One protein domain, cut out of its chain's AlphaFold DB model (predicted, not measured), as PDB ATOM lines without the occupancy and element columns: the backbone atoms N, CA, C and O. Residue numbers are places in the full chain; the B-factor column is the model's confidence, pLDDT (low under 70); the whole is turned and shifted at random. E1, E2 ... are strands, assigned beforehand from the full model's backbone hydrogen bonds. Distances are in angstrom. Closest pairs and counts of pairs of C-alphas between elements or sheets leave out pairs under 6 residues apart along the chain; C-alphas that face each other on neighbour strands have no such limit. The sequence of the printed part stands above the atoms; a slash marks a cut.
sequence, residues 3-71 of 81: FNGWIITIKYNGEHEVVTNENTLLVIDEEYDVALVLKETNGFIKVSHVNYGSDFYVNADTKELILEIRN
ATOM      1  N   PHE A   3     -35.143  -9.155  35.807       93.88
ATOM      2  CA  PHE A   3     -33.859  -9.675  35.329       93.88
ATOM      3  C   PHE A   3     -32.981 -10.015  36.534       93.88
ATOM      4  O   PHE A   3     -32.658  -9.137  37.328       93.88
ATOM      5  N   ASN A   4     -32.648 -11.295  36.715       93.06
ATOM      6  CA  ASN A   4     -31.799 -11.774  37.815       93.06
ATOM      7  C   ASN A   4     -32.196 -11.277  39.216       93.06
ATOM      8  O   ASN A   4     -31.373 -10.861  40.027       93.06
ATOM      9  N   GLY A   5     -33.500 -11.304  39.503       92.25
ATOM     10  CA  GLY A   5     -34.049 -10.864  40.790       92.25
ATOM     11  C   GLY A   5     -34.147  -9.346  40.961       92.25
ATOM     12  O   GLY A   5     -34.659  -8.905  41.987       92.25
ATOM     13  N   TRP A   6     -33.720  -8.567  39.965       94.62
ATOM     14  CA  TRP A   6     -33.928  -7.127  39.896       94.62
ATOM     15  C   TRP A   6     -35.174  -6.788  39.084       94.62
ATOM     16  O   TRP A   6     -35.527  -7.477  38.121       94.62
ATOM     17  N   ILE A   7     -35.831  -5.700  39.463       96.12
ATOM     18  CA  ILE A   7     -36.883  -5.065  38.678       96.12
ATOM     19  C   ILE A   7     -36.208  -4.007  37.805       96.12
ATOM     20  O   ILE A   7     -35.657  -3.032  38.307       96.12
ATOM     21  N   ILE A   8     -36.241  -4.216  36.492       95.69
ATOM     22  CA  ILE A   8     -35.646  -3.318  35.504       95.69
ATOM     23  C   ILE A   8     -36.748  -2.532  34.803       95.69
ATOM     24  O   ILE A   8     -37.680  -3.124  34.246       95.69
ATOM     25  N   THR A   9     -36.614  -1.212  34.774       96.38
ATOM     26  CA  THR A   9     -37.471  -0.314  33.996       96.38
ATOM     27  C   THR A   9     -36.615   0.411  32.974       96.38
ATOM     28  O   THR A   9     -35.684   1.115  33.347       96.38
ATOM     29  N   ILE A  10     -36.936   0.255  31.692       94.06
ATOM     30  CA  ILE A  10     -36.243   0.931  30.593       94.06
ATOM     31  C   ILE A  10     -37.174   2.022  30.077       94.06
ATOM     32  O   ILE A  10     -38.303   1.741  29.680       94.06
ATOM     33  N   LYS A  11     -36.710   3.269  30.123       93.56
ATOM     34  CA  LYS A  11     -37.336   4.415  29.474       93.56
ATOM     35  C   LYS A  11     -36.457   4.797  28.292       93.56
ATOM     36  O   LYS A  11     -35.368   5.335  28.476       93.56
ATOM     37  N   TYR A  12     -36.939   4.494  27.100       90.56
ATOM     38  CA  TYR A  12     -36.277   4.803  25.843       90.56
ATOM     39  C   TYR A  12     -37.246   5.613  24.979       90.56
ATOM     40  O   TYR A  12     -38.438   5.303  24.947       90.56
ATOM     41  N   ASN A  13     -36.760   6.673  24.333       85.12
ATOM     42  CA  ASN A  13     -37.562   7.459  23.398       85.12
ATOM     43  C   ASN A  13     -37.329   6.940  21.971       85.12
ATOM     44  O   ASN A  13     -36.185   6.919  21.524       85.12
ATOM     45  N   GLY A  14     -38.393   6.540  21.278       84.88
ATOM     46  CA  GLY A  14     -38.335   5.887  19.963       84.88
ATOM     47  C   GLY A  14     -38.564   4.374  20.020       84.88
ATOM     48  O   GLY A  14     -38.727   3.791  21.103       84.88
ATOM     49  N   GLU A  15     -38.615   3.747  18.845       89.19
ATOM     50  CA  GLU A  15     -38.740   2.295  18.745       89.19
ATOM     51  C   GLU A  15     -37.460   1.620  19.252       89.19
ATOM     52  O   GLU A  15     -36.347   2.127  19.099       89.19
ATOM     53  N   HIS A  16     -37.637   0.503  19.951       92.94
ATOM     54  CA  HIS A  16     -36.539  -0.292  20.481       92.94
ATOM     55  C   HIS A  16     -37.001  -1.721  20.752       92.94
ATOM     56  O   HIS A  16     -38.172  -1.981  21.045       92.94
ATOM     57  N   GLU A  17     -36.045  -2.638  20.723       95.31
ATOM     58  CA  GLU A  17     -36.210  -4.019  21.140       95.31
ATOM     59  C   GLU A  17     -35.446  -4.271  22.443       95.31
ATOM     60  O   GLU A  17     -34.344  -3.760  22.665       95.31
ATOM     61  N   VAL A  18     -36.034  -5.092  23.313       95.75
ATOM     62  CA  VAL A  18     -35.352  -5.616  24.496       95.75
ATOM     63  C   VAL A  18     -35.141  -7.111  24.316       95.75
ATOM     64  O   VAL A  18     -36.090  -7.893  24.371       95.75
ATOM     65  N   VAL A  19     -33.882  -7.509  24.157       95.69
ATOM     66  CA  VAL A  19     -33.483  -8.912  24.011       95.69
ATOM     67  C   VAL A  19     -32.861  -9.377  25.318       95.69
ATOM     68  O   VAL A  19     -31.979  -8.721  25.864       95.69
ATOM     69  N   THR A  20     -33.296 -10.517  25.842       95.50
ATOM     70  CA  THR A  20     -32.790 -11.032  27.120       95.50
ATOM     71  C   THR A  20     -32.530 -12.529  27.055       95.50
ATOM     72  O   THR A  20     -33.270 -13.282  26.428       95.50
ATOM     73  N   ASN A  21     -31.487 -12.963  27.755       94.19
ATOM     74  CA  ASN A  21     -31.257 -14.355  28.126       94.19
ATOM     75  C   ASN A  21     -30.994 -14.441  29.640       94.19
ATOM     76  O   ASN A  21     -31.262 -13.483  30.365       94.19
ATOM     77  N   GLU A  22     -30.490 -15.582  30.115       91.44
ATOM     78  CA  GLU A  22     -30.247 -15.823  31.543       91.44
ATOM     79  C   GLU A  22     -29.349 -14.759  32.188       91.44
ATOM     80  O   GLU A  22     -29.663 -14.273  33.270       91.44
ATOM     81  N   ASN A  23     -28.279 -14.333  31.508       95.38
ATOM     82  CA  ASN A  23     -27.229 -13.506  32.117       95.38
ATOM     83  C   ASN A  23     -27.021 -12.163  31.419       95.38
ATOM     84  O   ASN A  23     -26.156 -11.393  31.826       95.38
ATOM     85  N   THR A  24     -27.740 -11.877  30.338       96.88
ATOM     86  CA  THR A  24     -27.570 -10.660  29.537       96.88
ATOM     87  C   THR A  24     -28.921 -10.090  29.134       96.88
ATOM     88  O   THR A  24     -29.807 -10.822  28.699       96.88
ATOM     89  N   LEU A  25     -29.035  -8.769  29.233       97.06
ATOM     90  CA  LEU A  25     -30.123  -7.975  28.679       97.06
ATOM     91  C   LEU A  25     -29.516  -6.934  27.739       97.06
ATOM     92  O   LEU A  25     -28.556  -6.251  28.101       97.06
ATOM     93  N   LEU A  26     -30.080  -6.826  26.544       96.94
ATOM     94  CA  LEU A  26     -29.721  -5.865  25.513       96.94
ATOM     95  C   LEU A  26     -30.915  -4.956  25.238       96.94
ATOM     96  O   LEU A  26     -32.051  -5.428  25.185       96.94
ATOM     97  N   VAL A  27     -30.640  -3.674  25.028       95.56
ATOM     98  CA  VAL A  27     -31.572  -2.751  24.377       95.56
ATOM     99  C   VAL A  27     -30.966  -2.395  23.037       95.56
ATOM    100  O   VAL A  27     -29.815  -1.957  22.989       95.56
ATOM    101  N   ILE A  28     -31.726  -2.634  21.979       95.12
ATOM    102  CA  ILE A  28     -31.340  -2.390  20.593       95.12
ATOM    103  C   ILE A  28     -32.314  -1.349  20.053       95.12
ATOM    104  O   ILE A  28     -33.518  -1.479  20.273       95.12
ATOM    105  N   ASP A  29     -31.807  -0.299  19.422       91.31
ATOM    106  CA  ASP A  29     -32.662   0.715  18.816       91.31
ATOM    107  C   ASP A  29     -33.130   0.327  17.403       91.31
ATOM    108  O   ASP A  29     -32.839  -0.759  16.899       91.31
ATOM    109  N   GLU A  30     -33.907   1.208  16.780       86.75
ATOM    110  CA  GLU A  30     -34.479   1.002  15.447       86.75
ATOM    111  C   GLU A  30     -33.445   0.887  14.313       86.75
ATOM    112  O   GLU A  30     -33.750   0.296  13.276       86.75
ATOM    113  N   GLU A  31     -32.216   1.379  14.508       87.12
ATOM    114  CA  GLU A  31     -31.118   1.267  13.538       87.12
ATOM    115  C   GLU A  31     -30.226   0.039  13.798       87.12
ATOM    116  O   GLU A  31     -29.204  -0.150  13.135       87.12
ATOM    117  N   TYR A  32     -30.648  -0.846  14.710       85.44
ATOM    118  CA  TYR A  32     -29.900  -2.008  15.198       85.44
ATOM    119  C   TYR A  32     -28.644  -1.660  16.011       85.44
ATOM    120  O   TYR A  32     -27.808  -2.538  16.261       85.44
ATOM    121  N   ASP A  33     -28.529  -0.420  16.492       90.81
ATOM    122  CA  ASP A  33     -27.464  -0.018  17.399       90.81
ATOM    123  C   ASP A  33     -27.765  -0.498  18.824       90.81
ATOM    124  O   ASP A  33     -28.880  -0.421  19.351       90.81
ATOM    125  N   VAL A  34     -26.734  -1.019  19.494       94.00
ATOM    126  CA  VAL A  34     -26.860  -1.498  20.875       94.00
ATOM    127  C   VAL A  34     -26.835  -0.301  21.823       94.00
ATOM    128  O   VAL A  34     -25.774   0.196  22.195       94.00
ATOM    129  N   ALA A  35     -28.008   0.132  22.271       94.00
ATOM    130  CA  ALA A  35     -28.156   1.247  23.199       94.00
ATOM    131  C   ALA A  35     -27.673   0.911  24.624       94.00
ATOM    132  O   ALA A  35     -27.132   1.769  25.327       94.00
ATOM    133  N   LEU A  36     -27.867  -0.334  25.073       95.56
ATOM    134  CA  LEU A  36     -27.521  -0.770  26.429       95.56
ATOM    135  C   LEU A  36     -27.211  -2.267  26.477       95.56
ATOM    136  O   LEU A  36     -27.911  -3.077  25.873       95.56
ATOM    137  N   VAL A  37     -26.222  -2.637  27.295       96.56
ATOM    138  CA  VAL A  37     -25.959  -4.025  27.695       96.56
ATOM    139  C   VAL A  37     -25.874  -4.117  29.211       96.56
ATOM    140  O   VAL A  37     -24.964  -3.550  29.822       96.56
ATOM    141  N   LEU A  38     -26.763  -4.901  29.816       96.31
ATOM    142  CA  LEU A  38     -26.649  -5.336  31.205       96.31
ATOM    143  C   LEU A  38     -26.200  -6.789  31.260       96.31
ATOM    144  O   LEU A  38     -26.669  -7.622  30.487       96.31
ATOM    145  N   LYS A  39     -25.331  -7.097  32.217       96.88
ATOM    146  CA  LYS A  39     -24.944  -8.466  32.546       96.88
ATOM    147  C   LYS A  39     -25.171  -8.747  34.017       96.88
ATOM    148  O   LYS A  39     -24.925  -7.884  34.852       96.88
ATOM    149  N   GLU A  40     -25.603  -9.957  34.328       94.12
ATOM    150  CA  GLU A  40     -25.485 -10.485  35.683       94.12
ATOM    151  C   GLU A  40     -24.077 -11.054  35.863       94.12
ATOM    152  O   GLU A  40     -23.502 -11.657  34.951       94.12
ATOM    153  N   THR A  41     -23.459 -10.768  37.004       93.12
ATOM    154  CA  THR A  41     -22.187 -11.374  37.390       93.12
ATOM    155  C   THR A  41     -22.106 -11.465  38.909       93.12
ATOM    156  O   THR A  41     -21.937 -10.448  39.578       93.12
ATOM    157  N   ASN A  42     -22.147 -12.681  39.455       90.44
ATOM    158  CA  ASN A  42     -21.926 -12.968  40.881       90.44
ATOM    159  C   ASN A  42     -22.847 -12.179  41.836       90.44
ATOM    160  O   ASN A  42     -22.406 -11.674  42.868       90.44
ATOM    161  N   GLY A  43     -24.123 -12.044  41.487       86.56
ATOM    162  CA  GLY A  43     -25.139 -11.298  42.227       86.56
ATOM    163  C   GLY A  43     -25.185  -9.801  41.914       86.56
ATOM    164  O   GLY A  43     -26.044  -9.100  42.454       86.56
ATOM    165  N   PHE A  44     -24.300  -9.300  41.048       89.88
ATOM    166  CA  PHE A  44     -24.266  -7.900  40.628       89.88
ATOM    167  C   PHE A  44     -24.884  -7.717  39.243       89.88
ATOM    168  O   PHE A  44     -24.643  -8.507  38.332       89.88
ATOM    169  N   ILE A  45     -25.615  -6.615  39.061       92.69
ATOM    170  CA  ILE A  45     -25.962  -6.114  37.731       92.69
ATOM    171  C   ILE A  45     -24.837  -5.194  37.266       92.69
ATOM    172  O   ILE A  45     -24.597  -4.134  37.843       92.69
ATOM    173  N   LYS A  46     -24.138  -5.604  36.212       93.31
ATOM    174  CA  LYS A  46     -23.101  -4.828  35.542       93.31
ATOM    175  C   LYS A  46     -23.689  -4.131  34.324       93.31
ATOM    176  O   LYS A  46     -24.176  -4.790  33.409       93.31
ATOM    177  N   VAL A  47     -23.547  -2.812  34.261       92.56
ATOM    178  CA  VAL A  47     -23.725  -2.057  33.015       92.56
ATOM    179  C   VAL A  47     -22.460  -2.258  32.177       92.56
ATOM    180  O   VAL A  47     -21.394  -1.740  32.502       92.56
ATOM    181  N   SER A  48     -22.539  -3.108  31.155       93.88
ATOM    182  CA  SER A  48     -21.395  -3.495  30.318       93.88
ATOM    183  C   SER A  48     -21.162  -2.553  29.144       93.88
ATOM    184  O   SER A  48     -20.030  -2.437  28.682       93.88
ATOM    185  N   HIS A  49     -22.222  -1.921  28.662       93.94
ATOM    186  CA  HIS A  49     -22.185  -0.933  27.598       93.94
ATOM    187  C   HIS A  49     -23.393  -0.021  27.763       93.94
ATOM    188  O   HIS A  49     -24.473  -0.494  28.116       93.94
ATOM    189  N   VAL A  50     -23.196   1.265  27.512       91.44
ATOM    190  CA  VAL A  50     -24.262   2.256  27.419       91.44
ATOM    191  C   VAL A  50     -23.870   3.242  26.333       91.44
ATOM    192  O   VAL A  50     -22.736   3.727  26.320       91.44
ATOM    193  N   ASN A  51     -24.802   3.508  25.431       88.25
ATOM    194  CA  ASN A  51     -24.688   4.561  24.443       88.25
ATOM    195  C   ASN A  51     -25.590   5.745  24.836       88.25
ATOM    196  O   ASN A  51     -26.472   5.620  25.694       88.25
ATOM    197  N   TYR A  52     -25.371   6.891  24.192       83.06
ATOM    198  CA  TYR A  52     -26.130   8.131  24.388       83.06
ATOM    199  C   TYR A  52     -26.064   8.721  25.809       83.06
ATOM    200  O   TYR A  52     -25.465   8.169  26.735       83.06
ATOM    201  N   GLY A  53     -26.678   9.894  25.989       81.88
ATOM    202  CA  GLY A  53     -26.856  10.487  27.311       81.88
ATOM    203  C   GLY A  53     -27.867   9.671  28.110       81.88
ATOM    204  O   GLY A  53     -29.062   9.724  27.816       81.88
ATOM    205  N   SER A  54     -27.392   8.918  29.099       88.12
ATOM    206  CA  SER A  54     -28.222   7.992  29.871       88.12
ATOM    207  C   SER A  54     -28.093   8.226  31.372       88.12
ATOM    208  O   SER A  54     -26.987   8.421  31.873       88.12
ATOM    209  N   ASP A  55     -29.218   8.145  32.083       92.31
ATOM    210  CA  ASP A  55     -29.274   8.200  33.545       92.31
ATOM    211  C   ASP A  55     -29.665   6.845  34.138       92.31
ATOM    212  O   ASP A  55     -30.458   6.084  33.573       92.31
ATOM    213  N   PHE A  56     -29.126   6.577  35.325       93.38
ATOM    214  CA  PHE A  56     -29.330   5.341  36.067       93.38
ATOM    215  C   PHE A  56     -29.826   5.678  37.468       93.38
ATOM    216  O   PHE A  56     -29.155   6.390  38.216       93.38
ATOM    217  N   TYR A  57     -30.972   5.120  37.847       95.81
ATOM    218  CA  TYR A  57     -31.508   5.235  39.199       95.81
ATOM    219  C   TYR A  57     -31.541   3.849  39.823       95.81
ATOM    220  O   TYR A  57     -32.168   2.934  39.288       95.81
ATOM    221  N   VAL A  58     -30.848   3.701  40.947       95.50
ATOM    222  CA  VAL A  58     -30.698   2.424  41.644       95.50
ATOM    223  C   VAL A  58     -31.359   2.537  43.006       95.50
ATOM    224  O   VAL A  58     -30.999   3.406  43.798       95.50
ATOM    225  N   ASN A  59     -32.274   1.620  43.299       96.88
ATOM    226  CA  ASN A  59     -32.726   1.360  44.656       96.88
ATOM    227  C   ASN A  59     -32.261  -0.043  45.060       96.88
ATOM    228  O   ASN A  59     -32.780  -1.053  44.584       96.88
ATOM    229  N   ALA A  60     -31.240  -0.099  45.915       92.50
ATOM    230  CA  ALA A  60     -30.645  -1.359  46.346       92.50
ATOM    231  C   ALA A  60     -31.553  -2.144  47.307       92.50
ATOM    232  O   ALA A  60     -31.519  -3.374  47.291       92.50
ATOM    233  N   ASP A  61     -32.388  -1.454  48.090       96.31
ATOM    234  CA  ASP A  61     -33.272  -2.081  49.078       96.31
ATOM    235  C   ASP A  61     -34.393  -2.866  48.391       96.31
ATOM    236  O   ASP A  61     -34.714  -3.990  48.781       96.31
ATOM    237  N   THR A  62     -34.958  -2.297  47.322       96.81
ATOM    238  CA  THR A  62     -36.021  -2.928  46.523       96.81
ATOM    239  C   THR A  62     -35.497  -3.704  45.315       96.81
ATOM    240  O   THR A  62     -36.277  -4.372  44.635       96.81
ATOM    241  N   LYS A  63     -34.181  -3.661  45.057       95.31
ATOM    242  CA  LYS A  63     -33.533  -4.203  43.849       95.31
ATOM    243  C   LYS A  63     -34.181  -3.687  42.563       95.31
ATOM    244  O   LYS A  63     -34.473  -4.446  41.637       95.31
ATOM    245  N   GLU A  64     -34.397  -2.381  42.503       96.81
ATOM    246  CA  GLU A  64     -34.938  -1.693  41.333       96.81
ATOM    247  C   GLU A  64     -33.833  -0.926  40.604       96.81
ATOM    248  O   GLU A  64     -33.030  -0.219  41.216       96.81
ATOM    249  N   LEU A  65     -33.807  -1.062  39.279       95.25
ATOM    250  CA  LEU A  65     -32.943  -0.306  38.381       95.25
ATOM    251  C   LEU A  65     -33.803   0.344  37.296       95.25
ATOM    252  O   LEU A  65     -34.448  -0.343  36.501       95.25
ATOM    253  N   ILE A  66     -33.801   1.675  37.258       96.38
ATOM    254  CA  ILE A  66     -34.453   2.467  36.212       96.38
ATOM    255  C   ILE A  66     -33.372   3.043  35.303       96.38
ATOM    256  O   ILE A  66     -32.403   3.637  35.774       96.38
ATOM    257  N   LEU A  67     -33.566   2.856  34.004       94.44
ATOM    258  CA  LEU A  67     -32.633   3.206  32.945       94.44
ATOM    259  C   LEU A  67     -33.332   4.191  32.029       94.44
ATOM    260  O   LEU A  67     -34.314   3.831  31.383       94.44
ATOM    261  N   GLU A  68     -32.854   5.426  31.998       94.44
ATOM    262  CA  GLU A  68     -33.369   6.446  31.092       94.44
ATOM    263  C   GLU A  68     -32.342   6.697  30.000       94.44
ATOM    264  O   GLU A  68     -31.315   7.318  30.255       94.44
ATOM    265  N   ILE A  69     -32.616   6.208  28.795       90.69
ATOM    266  CA  ILE A  69     -31.713   6.315  27.650       90.69
ATOM    267  C   ILE A  69     -32.276   7.371  26.702       90.69
ATOM    268  O   ILE A  69     -33.408   7.253  26.222       90.69
ATOM    269  N   ARG A  70     -31.492   8.419  26.433       89.06
ATOM    270  CA  ARG A  70     -31.899   9.530  25.563       89.06
ATOM    271  C   ARG A  70     -31.084   9.502  24.279       89.06
ATOM    272  O   ARG A  70     -30.066  10.184  24.182       89.06
ATOM    273  N   ASN A  71     -31.544   8.726  23.300       86.31
ATOM    274  CA  ASN A  71     -31.006   8.804  21.946       86.31
ATOM    275  C   ASN A  71     -31.404  10.167  21.330       86.31
ATOM    276  O   ASN A  71     -32.601  10.437  21.176       86.31
TER     277      ASN A  71
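Overview. This is residues 3 to 71 of the 81 residues of an uncharacterized protein of Staphylococcus felis (UniProt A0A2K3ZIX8). Two curved sheets stand partly face to face and together make a small, flattened barrel of seven strands that does not close: E2, E3, E4 and E5 form one wall, E1, E7 and E6 the other, with seams open between E1 and E2 and between E5 and E6. The strands run roughly along the long axis. The printed part has 69 residues with seven named strands, E1 to E7 in order along the chain, and no named helix; the class is all strand. The larger sheet has the order E2, E3, E4, E5 and is antiparallel, and the smaller has the order E1, E7, E6 and is mixed. The whole is compact, with a radius of gyration of the C-alphas of 11.5 A, and only just elongated, spanning 33 by 22 by 15 A.

Arrangement. The larger sheet holds E2, residues 16 to 20, E3, residues 24 to 29, E4, residues 34 to 41, and E5, residues 44 to 50. It is a meander, each strand the antiparallel neighbour of the one before. In the hairpin E2 and E3, at 166 degrees, N 17 and O 28 are 2.8 A apart, within hydrogen-bond range. In the hairpin E3 and E4, at 173 degrees, N 38 and O 25 are 2.8 A apart. In the hairpin E4 and E5, at 160 degrees, N 39 and O 46 are 2.8 A apart. From edge to edge the strands' lines turn by 36 degrees and the way across the sheet by 41 degrees. In the other sheet E7, residues 64 to 70, is the inner strand. E6, residues 53 to 59, forms a hairpin with it at 170 degrees, with N 57 and O 66 at 2.9 A. E1, residues 6 to 12, is parallel to E7 at 15 degrees, with N 11 and O 67 at 2.8 A. Between the sheets, the closest C-alphas of E4 and E7 are those of Ala 35 and Ile 69, 7.6 A apart. E1 and E5 are only just apart, closest 8.3 A. E1 and E2 meet only through their link, and so do E5 and E6.

Along the chain. E1 begins at C-alpha 6, (-33.928, -7.127, 39.896), and measures 18.6 A. E2 measures 13.2 A and E3 16.4 A. E4, the longest strand by residues, runs 19.8 A from C-alpha 34, (-26.860, -1.498, 20.875). E5 measures 16.7 A, E6 20.5 A and E7 19.6 A, ending at C-alpha 70, (-31.899, 9.530, 25.563).

Size, cuts and confidence. The two C-alphas farthest apart are those of Glu 31 and Asp 61, 35.8 A. The printed part, residues 3 to 71, has no cut, and its six links between strands are tight. The mean pLDDT of the printed part is 92.8, and no printed residue is under 70.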